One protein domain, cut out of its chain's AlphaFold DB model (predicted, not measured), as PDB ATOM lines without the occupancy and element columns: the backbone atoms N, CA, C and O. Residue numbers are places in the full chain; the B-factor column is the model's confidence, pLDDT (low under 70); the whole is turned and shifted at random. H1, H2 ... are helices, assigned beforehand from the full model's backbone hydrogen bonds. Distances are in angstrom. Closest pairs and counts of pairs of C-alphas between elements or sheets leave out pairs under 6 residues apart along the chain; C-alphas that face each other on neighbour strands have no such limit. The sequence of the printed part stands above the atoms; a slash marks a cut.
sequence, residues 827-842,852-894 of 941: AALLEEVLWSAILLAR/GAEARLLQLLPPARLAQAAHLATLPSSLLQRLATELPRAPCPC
ATOM      1  N   ALA A 827     222.390 210.238 333.009       85.06
ATOM      2  CA  ALA A 827     222.984 209.927 331.710       85.06
ATOM      3  C   ALA A 827     222.975 211.144 330.767       85.06
ATOM      4  O   ALA A 827     223.998 211.422 330.129       85.06
ATOM      5  N   ALA A 828     221.877 211.905 330.732       86.81
ATOM      6  CA  ALA A 828     221.758 213.135 329.947       86.81
ATOM      7  C   ALA A 828     222.733 214.229 330.425       86.81
ATOM      8  O   ALA A 828     223.477 214.795 329.616       86.81
ATOM      9  N   LEU A 829     222.814 214.469 331.739       85.88
ATOM     10  CA  LEU A 829     223.770 215.413 332.337       85.88
ATOM     11  C   LEU A 829     225.225 215.011 332.057       85.88
ATOM     12  O   LEU A 829     226.074 215.856 331.761       85.88
ATOM     13  N   LEU A 830     225.534 213.714 332.123       85.81
ATOM     14  CA  LEU A 830     226.868 213.194 331.834       85.81
ATOM     15  C   LEU A 830     227.249 213.385 330.358       85.81
ATOM     16  O   LEU A 830     228.393 213.749 330.065       85.81
ATOM     17  N   GLU A 831     226.304 213.174 329.436       90.00
ATOM     18  CA  GLU A 831     226.473 213.490 328.017       90.00
ATOM     19  C   GLU A 831     226.730 214.994 327.806       90.00
ATOM     20  O   GLU A 831     227.700 215.350 327.127       90.00
ATOM     21  N   GLU A 832     225.937 215.880 328.415       89.81
ATOM     22  CA  GLU A 832     226.109 217.333 328.285       89.81
ATOM     23  C   GLU A 832     227.472 217.807 328.821       89.81
ATOM     24  O   GLU A 832     228.172 218.589 328.161       89.81
ATOM     25  N   VAL A 833     227.907 217.289 329.974       87.38
ATOM     26  CA  VAL A 833     229.225 217.590 330.559       87.38
ATOM     27  C   VAL A 833     230.360 217.087 329.662       87.38
ATOM     28  O   VAL A 833     231.343 217.806 329.452       87.38
ATOM     29  N   LEU A 834     230.237 215.887 329.082       85.75
ATOM     30  CA  LEU A 834     231.228 215.342 328.148       85.75
ATOM     31  C   LEU A 834     231.297 216.153 326.845       85.75
ATOM     32  O   LEU A 834     232.400 216.483 326.395       85.75
ATOM     33  N   TRP A 835     230.158 216.540 326.264       88.50
ATOM     34  CA  TRP A 835     230.123 217.436 325.103       88.50
ATOM     35  C   TRP A 835     230.738 218.798 325.415       88.50
ATOM     36  O   TRP A 835     231.577 219.274 324.646       88.50
ATOM     37  N   SER A 836     230.386 219.391 326.554       86.44
ATOM     38  CA  SER A 836     230.922 220.674 327.010       86.44
ATOM     39  C   SER A 836     232.436 220.613 327.202       86.44
ATOM     40  O   SER A 836     233.153 221.480 326.699       86.44
ATOM     41  N   ALA A 837     232.962 219.554 327.824       82.94
ATOM     42  CA  ALA A 837     234.402 219.349 327.974       82.94
ATOM     43  C   ALA A 837     235.119 219.209 326.615       82.94
ATOM     44  O   ALA A 837     236.164 219.832 326.407       82.94
ATOM     45  N   ILE A 838     234.548 218.461 325.661       84.50
ATOM     46  CA  ILE A 838     235.094 218.314 324.296       84.50
ATOM     47  C   ILE A 838     235.057 219.653 323.534       84.50
ATOM     48  O   ILE A 838     236.005 219.984 322.813       84.50
ATOM     49  N   LEU A 839     233.986 220.437 323.679       83.75
ATOM     50  CA  LEU A 839     233.835 221.744 323.035       83.75
ATOM     51  C   LEU A 839     234.788 222.788 323.629       83.75
ATOM     52  O   LEU A 839     235.458 223.484 322.867       83.75
ATOM     53  N   LEU A 840     234.934 222.848 324.955       82.88
ATOM     54  CA  LEU A 840     235.900 223.719 325.636       82.88
ATOM     55  C   LEU A 840     237.346 223.352 325.277       82.88
ATOM     56  O   LEU A 840     238.156 224.238 324.989       82.88
ATOM     57  N   ALA A 841     237.666 222.055 325.221       80.50
ATOM     58  CA  ALA A 841     238.972 221.566 324.789       80.50
ATOM     59  C   ALA A 841     239.311 221.995 323.346       80.50
ATOM     60  O   ALA A 841     240.454 222.364 323.076       80.50
ATOM     61  N   ARG A 842     238.317 222.014 322.445       80.25
ATOM     62  CA  ARG A 842     238.451 222.508 321.061       80.25
ATOM     63  C   ARG A 842     238.461 224.031 320.925       80.25
ATOM     64  O   ARG A 842     239.138 224.546 320.045       80.25
ATOM     65  N   GLY A 852     246.540 218.983 322.798       73.88
ATOM     66  CA  GLY A 852     246.059 219.698 323.985       73.88
ATOM     67  C   GLY A 852     244.704 219.217 324.509       73.88
ATOM     68  O   GLY A 852     244.455 219.308 325.713       73.88
ATOM     69  N   ALA A 853     243.841 218.700 323.630       72.12
ATOM     70  CA  ALA A 853     242.483 218.298 323.991       72.12
ATOM     71  C   ALA A 853     242.469 217.065 324.911       72.12
ATOM     72  O   ALA A 853     241.861 217.123 325.977       72.12
ATOM     73  N   GLU A 854     243.216 216.010 324.556       78.75
ATOM     74  CA  GLU A 854     243.400 214.803 325.381       78.75
ATOM     75  C   GLU A 854     243.890 215.163 326.792       78.75
ATOM     76  O   GLU A 854     243.288 214.767 327.789       78.75
ATOM     77  N   ALA A 855     244.942 215.983 326.887       78.25
ATOM     78  CA  ALA A 855     245.528 216.378 328.165       78.25
ATOM     79  C   ALA A 855     244.556 217.179 329.049       78.25
ATOM     80  O   ALA A 855     244.482 216.928 330.250       78.25
ATOM     81  N   ARG A 856     243.785 218.114 328.471       78.62
ATOM     82  CA  ARG A 856     242.784 218.897 329.218       78.62
ATOM     83  C   ARG A 856     241.582 218.059 329.638       78.62
ATOM     84  O   ARG A 856     241.115 218.207 330.762       78.62
ATOM     85  N   LEU A 857     241.100 217.164 328.777       79.69
ATOM     86  CA  LEU A 857     239.959 216.314 329.108       79.69
ATOM     87  C   LEU A 857     240.321 215.308 330.215       79.69
ATOM     88  O   LEU A 857     239.541 215.135 331.145       79.69
ATOM     89  N   LEU A 858     241.537 214.748 330.190       81.69
ATOM     90  CA  LEU A 858     242.080 213.906 331.269       81.69
ATOM     91  C   LEU A 858     242.401 214.686 332.560       81.69
ATOM     92  O   LEU A 858     242.440 214.088 333.636       81.69
ATOM     93  N   GLN A 859     242.639 215.999 332.468       83.38
ATOM     94  CA  GLN A 859     242.825 216.884 333.624       83.38
ATOM     95  C   GLN A 859     241.489 217.234 334.301       83.38
ATOM     96  O   GLN A 859     241.448 217.344 335.524       83.38
ATOM     97  N   LEU A 860     240.410 217.392 333.525       80.44
ATOM     98  CA  LEU A 860     239.053 217.639 334.030       80.44
ATOM     99  C   LEU A 860     238.385 216.356 334.548       80.44
ATOM    100  O   LEU A 860     237.760 216.363 335.605       80.44
ATOM    101  N   LEU A 861     238.534 215.250 333.816       83.50
ATOM    102  CA  LEU A 861     237.953 213.949 334.135       83.50
ATOM    103  C   LEU A 861     239.067 212.893 334.194       83.50
ATOM    104  O   LEU A 861     239.495 212.389 333.150       83.50
ATOM    105  N   PRO A 862     239.529 212.507 335.401       85.31
ATOM    106  CA  PRO A 862     240.503 211.433 335.554       85.31
ATOM    107  C   PRO A 862     240.027 210.160 334.838       85.31
ATOM    108  O   PRO A 862     238.851 209.807 334.960       85.31
ATOM    109  N   PRO A 863     240.905 209.410 334.145       79.88
ATOM    110  CA  PRO A 863     240.483 208.315 333.266       79.88
ATOM    111  C   PRO A 863     239.688 207.204 333.972       79.88
ATOM    112  O   PRO A 863     238.864 206.557 333.340       79.88
ATOM    113  N   ALA A 864     239.860 207.019 335.288       77.38
ATOM    114  CA  ALA A 864     239.022 206.119 336.084       77.38
ATOM    115  C   ALA A 864     237.561 206.601 336.204       77.38
ATOM    116  O   ALA A 864     236.642 205.794 336.102       77.38
ATOM    117  N   ARG A 865     237.337 207.914 336.372       80.56
ATOM    118  CA  ARG A 865     235.996 208.517 336.380       80.56
ATOM    119  C   ARG A 865     235.382 208.520 334.988       80.56
ATOM    120  O   ARG A 865     234.209 208.207 334.873       80.56
ATOM    121  N   LEU A 866     236.169 208.792 333.944       81.38
ATOM    122  CA  LEU A 866     235.691 208.745 332.559       81.38
ATOM    123  C   LEU A 866     235.322 207.314 332.121       81.38
ATOM    124  O   LEU A 866     234.318 207.121 331.443       81.38
ATOM    125  N   ALA A 867     236.074 206.302 332.565       79.81
ATOM    126  CA  ALA A 867     235.700 204.903 332.371       79.81
ATOM    127  C   ALA A 867     234.423 204.542 333.148       79.81
ATOM    128  O   ALA A 867     233.520 203.956 332.560       79.81
ATOM    129  N   GLN A 868     234.316 204.922 334.428       77.75
ATOM    130  CA  GLN A 868     233.118 204.683 335.247       77.75
ATOM    131  C   GLN A 868     231.870 205.345 334.634       77.75
ATOM    132  O   GLN A 868     230.848 204.689 334.471       77.75
ATOM    133  N   ALA A 869     231.989 206.607 334.219       76.75
ATOM    134  CA  ALA A 869     230.982 207.368 333.486       76.75
ATOM    135  C   ALA A 869     230.486 206.615 332.236       76.75
ATOM    136  O   ALA A 869     229.288 206.414 332.071       76.75
ATOM    137  N   ALA A 870     231.409 206.110 331.412       79.81
ATOM    138  CA  ALA A 870     231.087 205.346 330.207       79.81
ATOM    139  C   ALA A 870     230.562 203.913 330.451       79.81
ATOM    140  O   ALA A 870     230.198 203.247 329.486       79.81
ATOM    141  N   HIS A 871     230.558 203.421 331.696       78.94
ATOM    142  CA  HIS A 871     229.907 202.156 332.076       78.94
ATOM    143  C   HIS A 871     228.542 202.373 332.744       78.94
ATOM    144  O   HIS A 871     227.716 201.466 332.703       78.94
ATOM    145  N   LEU A 872     228.326 203.523 333.393       77.19
ATOM    146  CA  LEU A 872     227.076 203.843 334.089       77.19
ATOM    147  C   LEU A 872     226.028 204.454 333.156       77.19
ATOM    148  O   LEU A 872     224.862 204.103 333.264       77.19
ATOM    149  N   ALA A 873     226.433 205.326 332.231       77.62
ATOM    150  CA  ALA A 873     225.539 205.854 331.210       77.62
ATOM    151  C   ALA A 873     225.663 205.050 329.914       77.62
ATOM    152  O   ALA A 873     226.771 204.799 329.427       77.62
ATOM    153  N   THR A 874     224.527 204.740 329.289       85.19
ATOM    154  CA  THR A 874     224.443 204.242 327.908       85.19
ATOM    155  C   THR A 874     224.741 205.368 326.914       85.19
ATOM    156  O   THR A 874     223.883 205.780 326.135       85.19
ATOM    157  N   LEU A 875     225.972 205.891 326.961       84.75
ATOM    158  CA  LEU A 875     226.427 207.002 326.126       84.75
ATOM    159  C   LEU A 875     226.168 206.705 324.640       84.75
ATOM    160  O   LEU A 875     226.527 205.618 324.164       84.75
ATOM    161  N   PRO A 876     225.621 207.659 323.865       84.88
ATOM    162  CA  PRO A 876     225.339 207.417 322.462       84.88
ATOM    163  C   PRO A 876     226.621 207.099 321.690       84.88
ATOM    164  O   PRO A 876     227.701 207.655 321.921       84.88
ATOM    165  N   SER A 877     226.493 206.201 320.713       81.25
ATOM    166  CA  SER A 877     227.623 205.675 319.937       81.25
ATOM    167  C   SER A 877     228.429 206.761 319.212       81.25
ATOM    168  O   SER A 877     229.630 206.596 319.002       81.25
ATOM    169  N   SER A 878     227.802 207.895 318.888       83.38
ATOM    170  CA  SER A 878     228.440 209.098 318.343       83.38
ATOM    171  C   SER A 878     229.432 209.741 319.320       83.38
ATOM    172  O   SER A 878     230.524 210.138 318.905       83.38
ATOM    173  N   LEU A 879     229.083 209.820 320.607       83.31
ATOM    174  CA  LEU A 879     229.922 210.370 321.671       83.31
ATOM    175  C   LEU A 879     231.056 209.393 321.998       83.31
ATOM    176  O   LEU A 879     232.217 209.800 322.007       83.31
ATOM    177  N   LEU A 880     230.759 208.094 322.135       86.06
ATOM    178  CA  LEU A 880     231.775 207.046 322.324       86.06
ATOM    179  C   LEU A 880     232.793 207.005 321.174       86.06
ATOM    180  O   LEU A 880     234.002 206.978 321.416       86.06
ATOM    181  N   GLN A 881     232.330 207.065 319.920       83.88
ATOM    182  CA  GLN A 881     233.210 207.130 318.750       83.88
ATOM    183  C   GLN A 881     234.085 208.391 318.774       83.88
ATOM    184  O   GLN A 881     235.250 208.337 318.377       83.88
ATOM    185  N   ARG A 882     233.552 209.518 319.260       82.69
ATOM    186  CA  ARG A 882     234.292 210.779 319.344       82.69
ATOM    187  C   ARG A 882     235.315 210.770 320.478       82.69
ATOM    188  O   ARG A 882     236.465 211.117 320.225       82.69
ATOM    189  N   LEU A 883     234.965 210.285 321.670       82.19
ATOM    190  CA  LEU A 883     235.924 210.043 322.756       82.19
ATOM    191  C   LEU A 883     237.061 209.124 322.298       82.19
ATOM    192  O   LEU A 883     238.220 209.445 322.537       82.19
ATOM    193  N   ALA A 884     236.762 208.052 321.560       82.62
ATOM    194  CA  ALA A 884     237.785 207.168 321.002       82.62
ATOM    195  C   ALA A 884     238.726 207.869 319.995       82.62
ATOM    196  O   ALA A 884     239.887 207.481 319.880       82.62
ATOM    197  N   THR A 885     238.262 208.905 319.281       79.56
ATOM    198  CA  THR A 885     239.125 209.716 318.397       79.56
ATOM    199  C   THR A 885     239.917 210.809 319.117       79.56
ATOM    200  O   THR A 885     241.023 211.118 318.681       79.56
ATOM    201  N   GLU A 886     239.385 211.396 320.195       78.19
ATOM    202  CA  GLU A 886     240.042 212.490 320.938       78.19
ATOM    203  C   GLU A 886     240.944 211.987 322.084       78.19
ATOM    204  O   GLU A 886     241.819 212.721 322.535       78.19
ATOM    205  N   LEU A 887     240.749 210.744 322.549       81.38
ATOM    206  CA  LEU A 887     241.529 210.082 323.605       81.38
ATOM    207  C   LEU A 887     242.220 208.796 323.096       81.38
ATOM    208  O   LEU A 887     241.980 207.715 323.641       81.38
ATOM    209  N   PRO A 888     243.086 208.854 322.066       74.06
ATOM    210  CA  PRO A 888     243.715 207.661 321.491       74.06
ATOM    211  C   PRO A 888     244.623 206.894 322.471       74.06
ATOM    212  O   PRO A 888     245.030 205.772 322.161       74.06
ATOM    213  N   ARG A 889     244.972 207.473 323.632       71.62
ATOM    214  CA  ARG A 889     245.737 206.800 324.697       71.62
ATOM    215  C   ARG A 889     244.895 206.348 325.887       71.62
ATOM    216  O   ARG A 889     245.432 205.665 326.761       71.62
ATOM    217  N   ALA A 890     243.608 206.692 325.945       67.62
ATOM    218  CA  ALA A 890     242.712 206.050 326.900       67.62
ATOM    219  C   ALA A 890     242.544 204.566 326.515       67.62
ATOM    220  O   ALA A 890     242.503 204.240 325.325       67.62
ATOM    221  N   PRO A 891     242.464 203.636 327.484       57.66
ATOM    222  CA  PRO A 891     242.194 202.240 327.172       57.66
ATOM    223  C   PRO A 891     240.826 202.135 326.486       57.66
ATOM    224  O   PRO A 891     239.810 202.499 327.074       57.66
ATOM    225  N   CYS A 892     240.806 201.645 325.242       54.38
ATOM    226  CA  CYS A 892     239.572 201.439 324.481       54.38
ATOM    227  C   CYS A 892     238.549 200.650 325.319       54.38
ATOM    228  O   CYS A 892     238.951 199.662 325.945       54.38
ATOM    229  N   PRO A 893     237.241 200.972 325.279       57.81
ATOM    230  CA  PRO A 893     236.218 200.111 325.877       57.81
ATOM    231  C   PRO A 893     236.297 198.668 325.342       57.81
ATOM    232  O   PRO A 893     236.185 197.724 326.113       57.81
ATOM    233  N   CYS A 894     236.680 198.482 324.074       57.91
ATOM    234  CA  CYS A 894     236.986 197.176 323.480       57.91
ATOM    235  C   CYS A 894     238.154 196.411 324.148       57.91
ATOM    236  O   CYS A 894     238.195 195.183 324.136       57.91
TER     237      CYS A 894
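What this domain is: This is residues 827 to 842 and 852 to 894 of the 941 residues of the protein "Hypothetical protein" of Symbiodinium natans (UniProt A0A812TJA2). Three short helices, H2, H3 and H4, form a small ring, with H3 and H4 as its two long sides, H2 across one end and the link of residues 873 to 876 across the other; the longest helix, H1, spans one side of this ring like a lid. After H4, residues 887 to 894 fold back across the side of the ring away from H1, with no named element. The printed part has 59 residues with four named helices, in the order H1, H2, H3, H4, and no named strand; its class is all helix, with 45 of the residues in the helices. The whole is compact, with a radius of gyration of the C-alphas of 10.3 A, and its outline is rounded, with spans of 27 by 23 by 19 A.

Where its parts are: The printed part begins with H1, residues 827 to 842, which is 22.6 A long from first to last C-alpha. C-alpha 827 is at (222.984, 209.927, 331.710) and C-alpha 842 at (238.451, 222.508, 321.061). After the cut comes H2, residues 852 to 860, 12.4 A from first to last C-alpha, with C-alpha 852 at (246.059, 219.698, 323.985). Residues 861 and 862 form a tight link to H3, residues 863 to 872, which measures 14.2 A between its end C-alphas. Residues 873 to 876 form a tight link to H4, residues 877 to 886, which also measures 14.2 A. H4 ends with C-alpha 886 at (240.042, 212.490, 320.938), and residues 887 to 894 follow it.

How they stand to each other: H1 touches H2 with its residues 837 to 842 alone; 9 pairs of C-alphas are within 8 A, and the closest C-alphas, those of Ala 841 and Ala 853, are 4.9 A apart. These two helices stand at a steep tilt of 41 degrees and run opposite ways. H1 and H3 are close but not clearly touching, their closest C-alphas being those of Leu 830 and Ala 869, 7.3 A apart. They run opposite ways at a tilt of 37 degrees, only just steep. H1 and H4 are also close but not clearly touching, with the closest C-alphas, those of Trp 835 and Leu 879, 7.9 A apart. They run the same way at a shallow tilt of 32 degrees, only just short of steep. H2 and H3 meet only through their link, and are near each other, with 6 pairs of C-alphas within 10 A. H3 and H4 are only just apart, their closest C-alphas being 8.1 A from each other. H2 and H4 are close but not clearly touching, with the closest C-alphas, those of Glu 854 and Glu 886, 6.0 A apart. They run opposite ways at a steep tilt of 67 degrees, only just short of about perpendicular. In H1, H2, H3 and H4 every backbone O i to N i+4 pair is within hydrogen-bond range.

The domain as a whole: The two C-alphas farthest apart are those of Gly 852 and Thr 874, at 26.9 A. The first and last printed C-alphas, those of Ala 827 and Cys 894, are 20.6 A apart. The link from H1 to H2 runs across the cut: residues 843 to 851 are not printed, and C-alphas 842 and 852 are 8.6 A apart across the gap. Of the links that are printed whole, H2 to H3 and H3 to H4, both are tight. The mean pLDDT of the printed part is 79.8, and the model's confidence is low, under 70, at residues 890 to 894.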